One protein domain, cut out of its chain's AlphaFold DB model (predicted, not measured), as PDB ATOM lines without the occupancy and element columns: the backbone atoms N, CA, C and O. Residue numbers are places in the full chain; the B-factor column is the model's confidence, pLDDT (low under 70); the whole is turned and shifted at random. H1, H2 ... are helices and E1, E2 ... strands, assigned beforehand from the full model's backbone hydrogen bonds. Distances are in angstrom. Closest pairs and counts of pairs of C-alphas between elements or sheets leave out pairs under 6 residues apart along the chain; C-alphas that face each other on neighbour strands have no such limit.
ATOM      1  N   SER A  50       6.771 -20.535  30.007       89.88
ATOM      2  CA  SER A  50       7.626 -19.359  30.248       89.88
ATOM      3  C   SER A  50       9.097 -19.689  30.529       89.88
ATOM      4  O   SER A  50       9.962 -18.847  30.306       89.88
ATOM      5  N   ASN A  51       9.400 -20.889  31.033       93.38
ATOM      6  CA  ASN A  51      10.755 -21.266  31.442       93.38
ATOM      7  C   ASN A  51      11.473 -22.060  30.346       93.38
ATOM      8  O   ASN A  51      10.845 -22.801  29.597       93.38
ATOM      9  N   GLN A  52      12.801 -21.934  30.289       94.00
ATOM     10  CA  GLN A  52      13.629 -22.595  29.270       94.00
ATOM     11  C   GLN A  52      14.019 -24.033  29.631       94.00
ATOM     12  O   GLN A  52      14.350 -24.822  28.749       94.00
ATOM     13  N   ALA A  53      13.972 -24.392  30.913       95.00
ATOM     14  CA  ALA A  53      14.314 -25.725  31.390       95.00
ATOM     15  C   ALA A  53      13.477 -26.116  32.608       95.00
ATOM     16  O   ALA A  53      13.093 -25.270  33.426       95.00
ATOM     17  N   TYR A  54      13.216 -27.414  32.723       93.25
ATOM     18  CA  TYR A  54      12.393 -28.016  33.757       93.25
ATOM     19  C   TYR A  54      13.082 -29.256  34.319       93.25
ATOM     20  O   TYR A  54      13.508 -30.134  33.572       93.25
ATOM     21  N   TYR A  55      13.137 -29.360  35.643       90.31
ATOM     22  CA  TYR A  55      13.542 -30.589  36.309       90.31
ATOM     23  C   TYR A  55      12.323 -31.452  36.581       90.31
ATOM     24  O   TYR A  55      11.324 -30.985  37.136       90.31
ATOM     25  N   THR A  56      12.423 -32.726  36.230       89.50
ATOM     26  CA  THR A  56      11.455 -33.751  36.608       89.50
ATOM     27  C   THR A  56      12.119 -34.752  37.535       89.50
ATOM     28  O   THR A  56      13.291 -35.093  37.385       89.50
ATOM     29  N   GLY A  57      11.377 -35.201  38.538       88.25
ATOM     30  CA  GLY A  57      11.881 -36.134  39.529       88.25
ATOM     31  C   GLY A  57      10.756 -36.848  40.249       88.25
ATOM     32  O   GLY A  57       9.566 -36.644  39.981       88.25
ATOM     33  N   LYS A  58      11.134 -37.735  41.165       90.50
ATOM     34  CA  LYS A  58      10.192 -38.443  42.029       90.50
ATOM     35  C   LYS A  58      10.680 -38.409  43.466       90.50
ATOM     36  O   LYS A  58      11.877 -38.434  43.733       90.50
ATOM     37  N   HIS A  59       9.750 -38.413  44.403       90.81
ATOM     38  CA  HIS A  59      10.040 -38.766  45.787       90.81
ATOM     39  C   HIS A  59       9.191 -39.956  46.202       90.81
ATOM     40  O   HIS A  59       8.163 -40.267  45.593       90.81
ATOM     41  N   VAL A  60       9.658 -40.655  47.225       92.81
ATOM     42  CA  VAL A  60       8.940 -41.767  47.831       92.81
ATOM     43  C   VAL A  60       8.293 -41.280  49.114       92.81
ATOM     44  O   VAL A  60       8.936 -40.662  49.955       92.81
ATOM     45  N   GLU A  61       7.017 -41.598  49.266       92.00
ATOM     46  CA  GLU A  61       6.275 -41.426  50.506       92.00
ATOM     47  C   GLU A  61       6.054 -42.799  51.133       92.00
ATOM     48  O   GLU A  61       5.517 -43.703  50.482       92.00
ATOM     49  N   MET A  62       6.471 -42.950  52.387       90.44
ATOM     50  CA  MET A  62       6.212 -44.133  53.204       90.44
ATOM     51  C   MET A  62       5.293 -43.749  54.356       90.44
ATOM     52  O   MET A  62       5.616 -42.850  55.128       90.44
ATOM     53  N   PHE A  63       4.145 -44.409  54.468       86.94
ATOM     54  CA  PHE A  63       3.144 -44.102  55.490       86.94
ATOM     55  C   PHE A  63       2.473 -45.380  56.011       86.94
ATOM     56  O   PHE A  63       2.345 -46.362  55.266       86.94
ATOM     57  N   PRO A  64       2.042 -45.401  57.286       80.06
ATOM     58  CA  PRO A  64       1.367 -46.552  57.860       80.06
ATOM     59  C   PRO A  64      -0.005 -46.765  57.207       80.06
ATOM     60  O   PRO A  64      -0.668 -45.827  56.756       80.06
ATOM     61  N   LEU A  65      -0.449 -48.019  57.169       69.31
ATOM     62  CA  LEU A  65      -1.828 -48.358  56.829       69.31
ATOM     63  C   LEU A  65      -2.771 -47.856  57.932       69.31
ATOM     64  O   LEU A  65      -2.505 -48.039  59.118       69.31
ATOM     65  N   GLY A  66      -3.871 -47.207  57.537       62.12
ATOM     66  CA  GLY A  66      -4.877 -46.719  58.483       62.12
ATOM     67  C   GLY A  66      -5.602 -47.857  59.227       62.12
ATOM     68  O   GLY A  66      -5.556 -49.004  58.783       62.12
ATOM     69  N   PRO A  67      -6.333 -47.560  60.320       55.03
ATOM     70  CA  PRO A  67      -6.947 -48.567  61.202       55.03
ATOM     71  C   PRO A  67      -7.994 -49.492  60.550       55.03
ATOM     72  O   PRO A  67      -8.371 -50.501  61.138       55.03
ATOM     73  N   LEU A  68      -8.478 -49.165  59.347       53.09
ATOM     74  CA  LEU A  68      -9.680 -49.734  58.716       53.09
ATOM     75  C   LEU A  68      -9.497 -51.116  58.052       53.09
ATOM     76  O   LEU A  68     -10.276 -51.485  57.175       53.09
ATOM     77  N   ILE A  77       1.674 -56.464  62.203       56.12
ATOM     78  CA  ILE A  77       2.166 -55.110  61.917       56.12
ATOM     79  C   ILE A  77       2.015 -54.903  60.403       56.12
ATOM     80  O   ILE A  77       2.770 -55.501  59.632       56.12
ATOM     81  N   PRO A  78       1.054 -54.087  59.932       64.06
ATOM     82  CA  PRO A  78       0.818 -53.979  58.507       64.06
ATOM     83  C   PRO A  78       2.022 -53.282  57.872       64.06
ATOM     84  O   PRO A  78       2.412 -52.193  58.303       64.06
ATOM     85  N   MET A  79       2.609 -53.904  56.844       68.50
ATOM     86  CA  MET A  79       3.737 -53.312  56.126       68.50
ATOM     87  C   MET A  79       3.400 -51.877  55.683       68.50
ATOM     88  O   MET A  79       2.311 -51.642  55.141       68.50
ATOM     89  N   PRO A  80       4.315 -50.909  55.875       79.69
ATOM     90  CA  PRO A  80       4.080 -49.533  55.461       79.69
ATOM     91  C   PRO A  80       3.811 -49.472  53.956       79.69
ATOM     92  O   PRO A  80       4.442 -50.169  53.154       79.69
ATOM     93  N   ARG A  81       2.867 -48.618  53.554       83.38
ATOM     94  CA  ARG A  81       2.589 -48.390  52.137       83.38
ATOM     95  C   ARG A  81       3.610 -47.433  51.559       83.38
ATOM     96  O   ARG A  81       3.942 -46.411  52.154       83.38
ATOM     97  N   LYS A  82       4.049 -47.768  50.349       89.62
ATOM     98  CA  LYS A  82       4.981 -46.984  49.551       89.62
ATOM     99  C   LYS A  82       4.249 -46.359  48.372       89.62
ATOM    100  O   LYS A  82       3.574 -47.063  47.620       89.62
ATOM    101  N   LYS A  83       4.413 -45.053  48.179       90.06
ATOM    102  CA  LYS A  83       3.904 -44.325  47.014       90.06
ATOM    103  C   LYS A  83       5.028 -43.533  46.360       90.06
ATOM    104  O   LYS A  83       5.756 -42.820  47.038       90.06
ATOM    105  N   TYR A  84       5.139 -43.637  45.041       91.25
ATOM    106  CA  TYR A  84       6.010 -42.775  44.248       91.25
ATOM    107  C   TYR A  84       5.216 -41.562  43.778       91.25
ATOM    108  O   TYR A  84       4.145 -41.711  43.185       91.25
ATOM    109  N   VAL A  85       5.737 -40.370  44.041       90.00
ATOM    110  CA  VAL A  85       5.103 -39.109  43.666       90.00
ATOM    111  C   VAL A  85       6.041 -38.361  42.736       90.00
ATOM    112  O   VAL A  85       7.162 -38.030  43.112       90.00
ATOM    113  N   ALA A  86       5.585 -38.138  41.506       89.38
ATOM    114  CA  ALA A  86       6.307 -37.332  40.536       89.38
ATOM    115  C   ALA A  86       6.157 -35.845  40.863       89.38
ATOM    116  O   ALA A  86       5.083 -35.396  41.266       89.38
ATOM    117  N   HIS A  87       7.232 -35.096  40.663       85.56
ATOM    118  CA  HIS A  87       7.240 -33.645  40.745       85.56
ATOM    119  C   HIS A  87       8.007 -33.072  39.552       85.56
ATOM    120  O   HIS A  87       9.007 -33.637  39.110       85.56
ATOM    121  N   SER A  88       7.521 -31.949  39.033       87.50
ATOM    122  CA  SER A  88       8.179 -31.164  37.993       87.50
ATOM    123  C   SER A  88       8.277 -29.709  38.439       87.50
ATOM    124  O   SER A  88       7.378 -29.196  39.113       87.50
ATOM    125  N   ARG A  89       9.398 -29.057  38.126       87.31
ATOM    126  CA  ARG A  89       9.690 -27.674  38.528       87.31
ATOM    127  C   ARG A  89      10.477 -26.954  37.447       87.31
ATOM    128  O   ARG A  89      11.249 -27.586  36.735       87.31
ATOM    129  N   ALA A  90      10.301 -25.641  37.353       89.56
ATOM    130  CA  ALA A  90      11.198 -24.809  36.564       89.56
ATOM    131  C   ALA A  90      12.623 -24.894  37.129       89.56
ATOM    132  O   ALA A  90      12.802 -24.993  38.345       89.56
ATOM    133  N   ALA A  91      13.630 -24.835  36.257       87.00
ATOM    134  CA  ALA A  91      15.033 -24.843  36.667       87.00
ATOM    135  C   ALA A  91      15.400 -23.676  37.597       87.00
ATOM    136  O   ALA A  91      16.232 -23.839  38.483       87.00
ATOM    137  N   THR A  92      14.727 -22.534  37.447       86.81
ATOM    138  CA  THR A  92      14.881 -21.348  38.305       86.81
ATOM    139  C   THR A  92      14.354 -21.552  39.725       86.81
ATOM    140  O   THR A  92      14.833 -20.912  40.652       86.81
ATOM    141  N   ASP A  93      13.392 -22.462  39.905       84.88
ATOM    142  CA  ASP A  93      12.663 -22.660  41.165       84.88
ATOM    143  C   ASP A  93      13.161 -23.904  41.919       84.88
ATOM    144  O   ASP A  93      12.449 -24.496  42.752       84.88
ATOM    145  N   MET A  94      14.364 -24.367  41.570       80.00
ATOM    146  CA  MET A  94      14.945 -25.554  42.164       80.00
ATOM    147  C   MET A  94      15.354 -25.249  43.603       80.00
ATOM    148  O   MET A  94      16.221 -24.423  43.868       80.00
ATOM    149  N   LYS A  95      14.705 -25.946  44.534       82.38
ATOM    150  CA  LYS A  95      15.022 -25.907  45.958       82.38
ATOM    151  C   LYS A  95      15.565 -27.264  46.401       82.38
ATOM    152  O   LYS A  95      15.163 -28.281  45.820       82.38
ATOM    153  N   PRO A  96      16.409 -27.306  47.444       87.19
ATOM    154  CA  PRO A  96      16.737 -28.540  48.141       87.19
ATOM    155  C   PRO A  96      15.480 -29.334  48.524       87.19
ATOM    156  O   PRO A  96      14.413 -28.774  48.797       87.19
ATOM    157  N   PHE A  97      15.585 -30.665  48.520       86.81
ATOM    158  CA  PHE A  97      14.428 -31.533  48.760       86.81
ATOM    159  C   PHE A  97      13.803 -31.318  50.145       86.81
ATOM    160  O   PHE A  97      12.584 -31.389  50.283       86.81
ATOM    161  N   ASP A  98      14.605 -31.032  51.167       88.94
ATOM    162  CA  ASP A  98      14.112 -30.790  52.521       88.94
ATOM    163  C   ASP A  98      13.281 -29.497  52.608       88.94
ATOM    164  O   ASP A  98      12.228 -29.498  53.246       88.94
ATOM    165  N   GLU A  99      13.683 -28.430  51.913       88.88
ATOM    166  CA  GLU A  99      12.876 -27.211  51.778       88.88
ATOM    167  C   GLU A  99      11.575 -27.479  51.026       88.88
ATOM    168  O   GLU A  99      10.509 -27.031  51.441       88.88
ATOM    169  N   PHE A 100      11.624 -28.268  49.948       85.31
ATOM    170  CA  PHE A 100      10.410 -28.669  49.239       85.31
ATOM    171  C   PHE A 100       9.417 -29.399  50.153       85.31
ATOM    172  O   PHE A 100       8.219 -29.106  50.113       85.31
ATOM    173  N   VAL A 101       9.907 -30.337  50.970       87.19
ATOM    174  CA  VAL A 101       9.077 -31.070  51.934       87.19
ATOM    175  C   VAL A 101       8.477 -30.101  52.955       87.19
ATOM    176  O   VAL A 101       7.266 -30.150  53.177       87.19
ATOM    177  N   LYS A 102       9.287 -29.194  53.521       87.75
ATOM    178  CA  LYS A 102       8.840 -28.174  54.485       87.75
ATOM    179  C   LYS A 102       7.750 -27.269  53.907       87.75
ATOM    180  O   LYS A 102       6.705 -27.124  54.529       87.75
ATOM    181  N   ASP A 103       7.956 -26.737  52.707       85.25
ATOM    182  CA  ASP A 103       7.058 -25.750  52.096       85.25
ATOM    183  C   ASP A 103       5.715 -26.344  51.645       85.25
ATOM    184  O   ASP A 103       4.694 -25.659  51.645       85.25
ATOM    185  N   ARG A 104       5.713 -27.593  51.159       81.88
ATOM    186  CA  ARG A 104       4.568 -28.152  50.411       81.88
ATOM    187  C   ARG A 104       3.896 -29.343  51.081       81.88
ATOM    188  O   ARG A 104       2.746 -29.628  50.749       81.88
ATOM    189  N   LEU A 105       4.610 -30.098  51.917       83.06
ATOM    190  CA  LEU A 105       4.162 -31.419  52.379       83.06
ATOM    191  C   LEU A 105       3.945 -31.485  53.893       83.06
ATOM    192  O   LEU A 105       3.112 -32.276  54.347       83.06
ATOM    193  N   VAL A 106       4.649 -30.658  54.669       80.62
ATOM    194  CA  VAL A 106       4.437 -30.549  56.117       80.62
ATOM    195  C   VAL A 106       3.012 -30.067  56.404       80.62
ATOM    196  O   VAL A 106       2.491 -29.172  55.748       80.62
ATOM    197  N   GLY A 107       2.344 -30.719  57.359       78.75
ATOM    198  CA  GLY A 107       0.958 -30.424  57.747       78.75
ATOM    199  C   GLY A 107      -0.113 -31.047  56.845       78.75
ATOM    200  O   GLY A 107      -1.229 -31.274  57.302       78.75
ATOM    201  N   ALA A 108       0.216 -31.415  55.601       80.56
ATOM    202  CA  ALA A 108      -0.729 -32.073  54.696       80.56
ATOM    203  C   ALA A 108      -0.872 -33.583  54.962       80.56
ATOM    204  O   ALA A 108      -1.894 -34.182  54.614       80.56
ATOM    205  N   LYS A 109       0.160 -34.223  55.533       79.69
ATOM    206  CA  LYS A 109       0.196 -35.671  55.793       79.69
ATOM    207  C   LYS A 109       0.777 -35.973  57.170       79.69
ATOM    208  O   LYS A 109       1.879 -35.540  57.489       79.69
ATOM    209  N   ALA A 110       0.048 -36.762  57.955       80.44
ATOM    210  CA  ALA A 110       0.521 -37.273  59.238       80.44
ATOM    211  C   ALA A 110       1.325 -38.570  59.051       80.44
ATOM    212  O   ALA A 110       1.058 -39.344  58.128       80.44
ATOM    213  N   ASN A 111       2.287 -38.820  59.946       85.75
ATOM    214  CA  ASN A 111       3.030 -40.085  60.046       85.75
ATOM    215  C   ASN A 111       3.665 -40.554  58.722       85.75
ATOM    216  O   ASN A 111       3.670 -41.745  58.419       85.75
ATOM    217  N   THR A 112       4.150 -39.621  57.900       89.19
ATOM    218  CA  THR A 112       4.707 -39.923  56.575       89.19
ATOM    219  C   THR A 112       6.198 -39.608  56.540       89.19
ATOM    220  O   THR A 112       6.605 -38.500  56.879       89.19
ATOM    221  N   VAL A 113       7.001 -40.572  56.094       91.19
ATOM    222  CA  VAL A 113       8.426 -40.390  55.800       91.19
ATOM    223  C   VAL A 113       8.586 -40.078  54.314       91.19
ATOM    224  O   VAL A 113       8.068 -40.801  53.459       91.19
ATOM    225  N   PHE A 114       9.313 -39.005  54.010       91.62
ATOM    226  CA  PHE A 114       9.608 -38.566  52.649       91.62
ATOM    227  C   PHE A 114      11.059 -38.891  52.310       91.62
ATOM    228  O   PHE A 114      11.976 -38.434  52.985       91.62
ATOM    229  N   VAL A 115      11.269 -39.668  51.251       91.25
ATOM    230  CA  VAL A 115      12.600 -40.064  50.786       91.25
ATOM    231  C   VAL A 115      12.811 -39.495  49.392       91.25
ATOM    232  O   VAL A 115      12.045 -39.793  48.469       91.25
ATOM    233  N   ASN A 116      13.844 -38.669  49.232       89.19
ATOM    234  CA  ASN A 116      14.223 -38.169  47.916       89.19
ATOM    235  C   ASN A 116      14.719 -39.325  47.044       89.19
ATOM    236  O   ASN A 116      15.404 -40.221  47.537       89.19
ATOM    237  N   THR A 117      14.428 -39.288  45.746       84.75
ATOM    238  CA  THR A 117      15.125 -40.161  44.798       84.75
ATOM    239  C   THR A 117      16.177 -39.342  44.063       84.75
ATOM    240  O   THR A 117      15.928 -38.200  43.693       84.75
ATOM    241  N   SER A 118      17.356 -39.916  43.825       75.88
ATOM    242  CA  SER A 118      18.416 -39.288  43.018       75.88
ATOM    243  C   SER A 118      18.089 -39.240  41.516       75.88
ATOM    244  O   SER A 118      18.913 -38.820  40.712       75.88
ATOM    245  N   LEU A 119      16.887 -39.669  41.124       71.44
ATOM    246  CA  LEU A 119      16.408 -39.674  39.750       71.44
ATOM    247  C   LEU A 119      15.816 -38.302  39.419       71.44
ATOM    248  O   LEU A 119      14.600 -38.111  39.498       71.44
ATOM    249  N   GLN A 120      16.684 -37.352  39.077       80.06
ATOM    250  CA  GLN A 120      16.290 -36.072  38.494       80.06
ATOM    251  C   GLN A 120      16.753 -35.989  37.041       80.06
ATOM    252  O   GLN A 120      17.885 -36.340  36.718       80.06
ATOM    253  N   GLN A 121      15.866 -35.520  36.172       87.19
ATOM    254  CA  GLN A 121      16.143 -35.275  34.761       87.19
ATOM    255  C   GLN A 121      15.888 -33.803  34.465       87.19
ATOM    256  O   GLN A 121      14.876 -33.257  34.904       87.19
ATOM    257  N   CYS A 122      16.811 -33.171  33.746       90.88
ATOM    258  CA  CYS A 122      16.645 -31.815  33.240       90.88
ATOM    259  C   CYS A 122      16.195 -31.897  31.785       90.88
ATOM    260  O   CYS A 122      16.902 -32.471  30.961       90.88
ATOM    261  N   GLU A 123      15.041 -31.316  31.486       93.44
ATOM    262  CA  GLU A 123      14.480 -31.251  30.143       93.44
ATOM    263  C   GLU A 123      14.376 -29.793  29.706       93.44
ATOM    264  O   GLU A 123      13.876 -28.940  30.448       93.44
ATOM    265  N   THR A 124      14.840 -29.487  28.497       95.56
ATOM    266  CA  THR A 124      14.681 -28.150  27.919       95.56
ATOM    267  C   THR A 124      13.259 -27.962  27.401       95.56
ATOM    268  O   THR A 124      12.572 -28.922  27.036       95.56
ATOM    269  N   LYS A 125      12.810 -26.707  27.331       95.44
ATOM    270  CA  LYS A 125      11.541 -26.345  26.693       95.44
ATOM    271  C   LYS A 125      11.467 -26.896  25.269       95.44
ATOM    272  O   LYS A 125      10.460 -27.502  24.918       95.44
ATOM    273  N   ASP A 126      12.538 -26.754  24.493       96.56
ATOM    274  CA  ASP A 126      12.592 -27.219  23.104       96.56
ATOM    275  C   ASP A 126      12.402 -28.735  22.991       96.56
ATOM    276  O   ASP A 126      11.592 -29.190  22.181       96.56
ATOM    277  N   ASN A 127      13.060 -29.521  23.852       96.25
ATOM    278  CA  ASN A 127      12.900 -30.977  23.876       96.25
ATOM    279  C   ASN A 127      11.459 -31.375  24.225       96.25
ATOM    280  O   ASN A 127      10.867 -32.237  23.572       96.25
ATOM    281  N   LEU A 128      10.866 -30.725  25.233       95.50
ATOM    282  CA  LEU A 128       9.482 -30.977  25.642       95.50
ATOM    283  C   LEU A 128       8.487 -30.595  24.541       95.50
ATOM    284  O   LEU A 128       7.547 -31.344  24.271       95.50
ATOM    285  N   MET A 129       8.706 -29.464  23.871       97.06
ATOM    286  CA  MET A 129       7.879 -29.017  22.753       97.06
ATOM    287  C   MET A 129       8.025 -29.929  21.535       97.06
ATOM    288  O   MET A 129       7.033 -30.195  20.857       97.06
ATOM    289  N   GLN A 130       9.221 -30.461  21.273       97.06
ATOM    290  CA  GLN A 130       9.439 -31.459  20.231       97.06
ATOM    291  C   GLN A 130       8.700 -32.765  20.542       97.06
ATOM    292  O   GLN A 130       8.018 -33.297  19.665       97.06
ATOM    293  N   LEU A 131       8.774 -33.246  21.786       96.25
ATOM    294  CA  LEU A 131       8.055 -34.441  22.230       96.25
ATOM    295  C   LEU A 131       6.535 -34.251  22.135       96.25
ATOM    296  O   LEU A 131       5.822 -35.127  21.643       96.25
ATOM    297  N   LEU A 132       6.027 -33.092  22.560       96.75
ATOM    298  CA  LEU A 132       4.612 -32.755  22.443       96.75
ATOM    299  C   LEU A 132       4.174 -32.670  20.977       96.75
ATOM    300  O   LEU A 132       3.118 -33.187  20.616       96.75
ATOM    301  N   ARG A 133       4.988 -32.046  20.120       96.75
ATOM    302  CA  ARG A 133       4.737 -31.964  18.680       96.75
ATOM    303  C   ARG A 133       4.657 -33.349  18.055       96.75
ATOM    304  O   ARG A 133       3.728 -33.617  17.301       96.75
ATOM    305  N   GLU A 134       5.592 -34.236  18.379       95.69
ATOM    306  CA  GLU A 134       5.550 -35.625  17.928       95.69
ATOM    307  C   GLU A 134       4.275 -36.329  18.406       95.69
ATOM    308  O   GLU A 134       3.567 -36.926  17.597       95.69
ATOM    309  N   HIS A 135       3.929 -36.182  19.684       95.25
ATOM    310  CA  HIS A 135       2.726 -36.775  20.257       95.25
ATOM    311  C   HIS A 135       1.434 -36.324  19.550       95.25
ATOM    312  O   HIS A 135       0.547 -37.141  19.302       95.25
ATOM    313  N   VAL A 136       1.327 -35.034  19.220       95.56
ATOM    314  CA  VAL A 136       0.129 -34.434  18.613       95.56
ATOM    315  C   VAL A 136       0.084 -34.653  17.095       95.56
ATOM    316  O   VAL A 136      -0.925 -35.119  16.572       95.56
ATOM    317  N   GLU A 137       1.163 -34.343  16.370       95.56
ATOM    318  CA  GLU A 137       1.179 -34.312  14.896       95.56
ATOM    319  C   GLU A 137       1.530 -35.666  14.257       95.56
ATOM    320  O   GLU A 137       1.220 -35.905  13.085       95.56
ATOM    321  N   ARG A 138       2.203 -36.564  14.992       94.44
ATOM    322  CA  ARG A 138       2.667 -37.868  14.482       94.44
ATOM    323  C   ARG A 138       1.910 -39.048  15.086       94.44
ATOM    324  O   ARG A 138       2.416 -40.166  15.093       94.44
ATOM    325  N   ASN A 139       0.672 -38.830  15.526       93.94
ATOM    326  CA  ASN A 139      -0.187 -39.916  15.981       93.94
ATOM    327  C   ASN A 139      -0.602 -40.826  14.811       93.94
ATOM    328  O   ASN A 139      -1.340 -40.410  13.910       93.94
ATOM    329  N   ILE A 140      -0.121 -42.072  14.833       93.94
ATOM    330  CA  ILE A 140      -0.426 -43.102  13.838       93.94
ATOM    331  C   ILE A 140      -1.390 -44.118  14.450       93.94
ATOM    332  O   ILE A 140      -1.081 -44.770  15.444       93.94
ATOM    333  N   VAL A 141      -2.534 -44.311  13.800       92.50
ATOM    334  CA  VAL A 141      -3.549 -45.296  14.173       92.50
ATOM    335  C   VAL A 141      -3.555 -46.420  13.142       92.50
ATOM    336  O   VAL A 141      -3.642 -46.179  11.934       92.50
ATOM    337  N   LYS A 142      -3.475 -47.666  13.608       95.19
ATOM    338  CA  LYS A 142      -3.600 -48.853  12.757       95.19
ATOM    339  C   LYS A 142      -5.031 -49.379  12.818       95.19
ATOM    340  O   LYS A 142      -5.494 -49.772  13.882       95.19
ATOM    341  N   ILE A 143      -5.701 -49.439  11.669       95.06
ATOM    342  CA  ILE A 143      -7.046 -50.012  11.540       95.06
ATOM    343  C   ILE A 143      -6.965 -51.166  10.541       95.06
ATOM    344  O   ILE A 143      -6.700 -50.976   9.349       95.06
ATOM    345  N   GLY A 144      -7.131 -52.390  11.045       95.75
ATOM    346  CA  GLY A 144      -6.902 -53.610  10.274       95.75
ATOM    347  C   GLY A 144      -5.459 -53.691   9.762       95.75
ATOM    348  O   GLY A 144      -4.508 -53.731  10.542       95.75
ATOM    349  N   LYS A 145      -5.288 -53.717   8.435       96.44
ATOM    350  CA  LYS A 145      -3.972 -53.778   7.769       96.44
ATOM    351  C   LYS A 145      -3.421 -52.407   7.350       96.44
ATOM    352  O   LYS A 145      -2.341 -52.352   6.772       96.44
ATOM    353  N   ARG A 146      -4.153 -51.314   7.593       97.81
ATOM    354  CA  ARG A 146      -3.793 -49.965   7.127       97.81
ATOM    355  C   ARG A 146      -3.347 -49.075   8.284       97.81
ATOM    356  O   ARG A 146      -3.848 -49.208   9.400       97.81
ATOM    357  N   PHE A 147      -2.429 -48.161   7.986       96.88
ATOM    358  CA  PHE A 147      -1.955 -47.130   8.903       96.88
ATOM    359  C   PHE A 147      -2.495 -45.772   8.463       96.88
ATOM    360  O   PHE A 147      -2.449 -45.434   7.281       96.88
ATOM    361  N   TYR A 148      -2.988 -45.001   9.422       95.69
ATOM    362  CA  TYR A 148      -3.528 -43.663   9.218       95.69
ATOM    363  C   TYR A 148      -2.827 -42.701  10.165       95.69
ATOM    364  O   TYR A 148      -2.539 -43.060  11.302       95.69
ATOM    365  N   ARG A 149      -2.576 -41.471   9.718       95.12
ATOM    366  CA  ARG A 149      -2.087 -40.397  10.587       95.12
ATOM    367  C   ARG A 149      -3.231 -39.446  10.907       95.12
ATOM    368  O   ARG A 149      -3.858 -38.932   9.978       95.12
ATOM    369  N   GLN A 150      -3.465 -39.177  12.187       94.12
ATOM    370  CA  GLN A 150      -4.417 -38.154  12.614       94.12
ATOM    371  C   GLN A 150      -3.884 -36.769  12.212       94.12
ATOM    372  O   GLN A 150      -2.807 -36.367  12.643       94.12
TER     373      GLN A 150
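AT A GLANCE: This is residues 50 to 68 and 77 to 150 of the 331 residues of a protein of Pyrenophora tritici-repentis (UniProt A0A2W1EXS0). A twisted sheet of three long strands, E2, E1 and E3, is only grazed by the short helix H1, with its residues 97 to 101, and from the end of E3 an arm leads away: helix H2, then the small hairpin E4 and E5. Residues 129 to 135 of H2 and 142 to 147 stick out free. The printed part has 93 residues, in the order E1, E2, H1, E3, H2, E4, E5; both sheets, E2 - E1 - E3 and E4 - E5, are antiparallel, and the class is mixed, helices and strands. The whole is extended, with a radius of gyration of the C-alphas of 19.4 A, and flat, spanning 55 by 38 by 21 A.

IN THESE COORDINATES: Find C-alpha 53 at (14.314, -25.725, 31.390); from there E1 runs to residue 63, 32.3 A. E2, residues 81 to 90, spans 29.5 A, and E3, residues 113 to 124, spans 31.1 A and bends by 58 degrees at residue 118. H1 is residues 97 to 104, 10.6 A. H2, residues 125 to 137, covers 17.6 A. E4 is residues 140 to 143, and E5, residues 146 to 149, ends with C-alpha 149 at (-2.087, -40.397, 10.587).

HOW THE PARTS SIT: Start at E1, the inner strand: N 57 and O 87 of E2 are 2.9 A apart, and N 56 and O 121 of E3 2.8 A, both within hydrogen-bond range. E2, H1 and E3 form a split strand-helix-strand unit, two strands running the same way with E1 between them; its crossover is right-handed. H1 only grazes the sheet, with residues 97 to 101; its closest C-alpha pair with E3 is Phe 97 and Asn 116, 6.7 A. H2 only grazes it too, with residues 125 to 130; the closest C-alphas of E1 and H2 are those of Ala 53 and Lys 125, 5.5 A. In the hairpin E4 and E5, N 141 and O 148 are 2.8 A apart, within hydrogen-bond range. In H1 and H2 every O i to N i+4 pair is within hydrogen-bond range.

THE WHOLE: The C-alphas farthest apart are those of Gly 107 and Lys 145, 55.4 A. Residues 69 to 76 are not printed, and C-alphas 68 and 77 are 13.4 A apart across this cut. Of the links that are printed whole, none is long. The pLDDT is under 70 at residues 65 to 68 and 77 to 79.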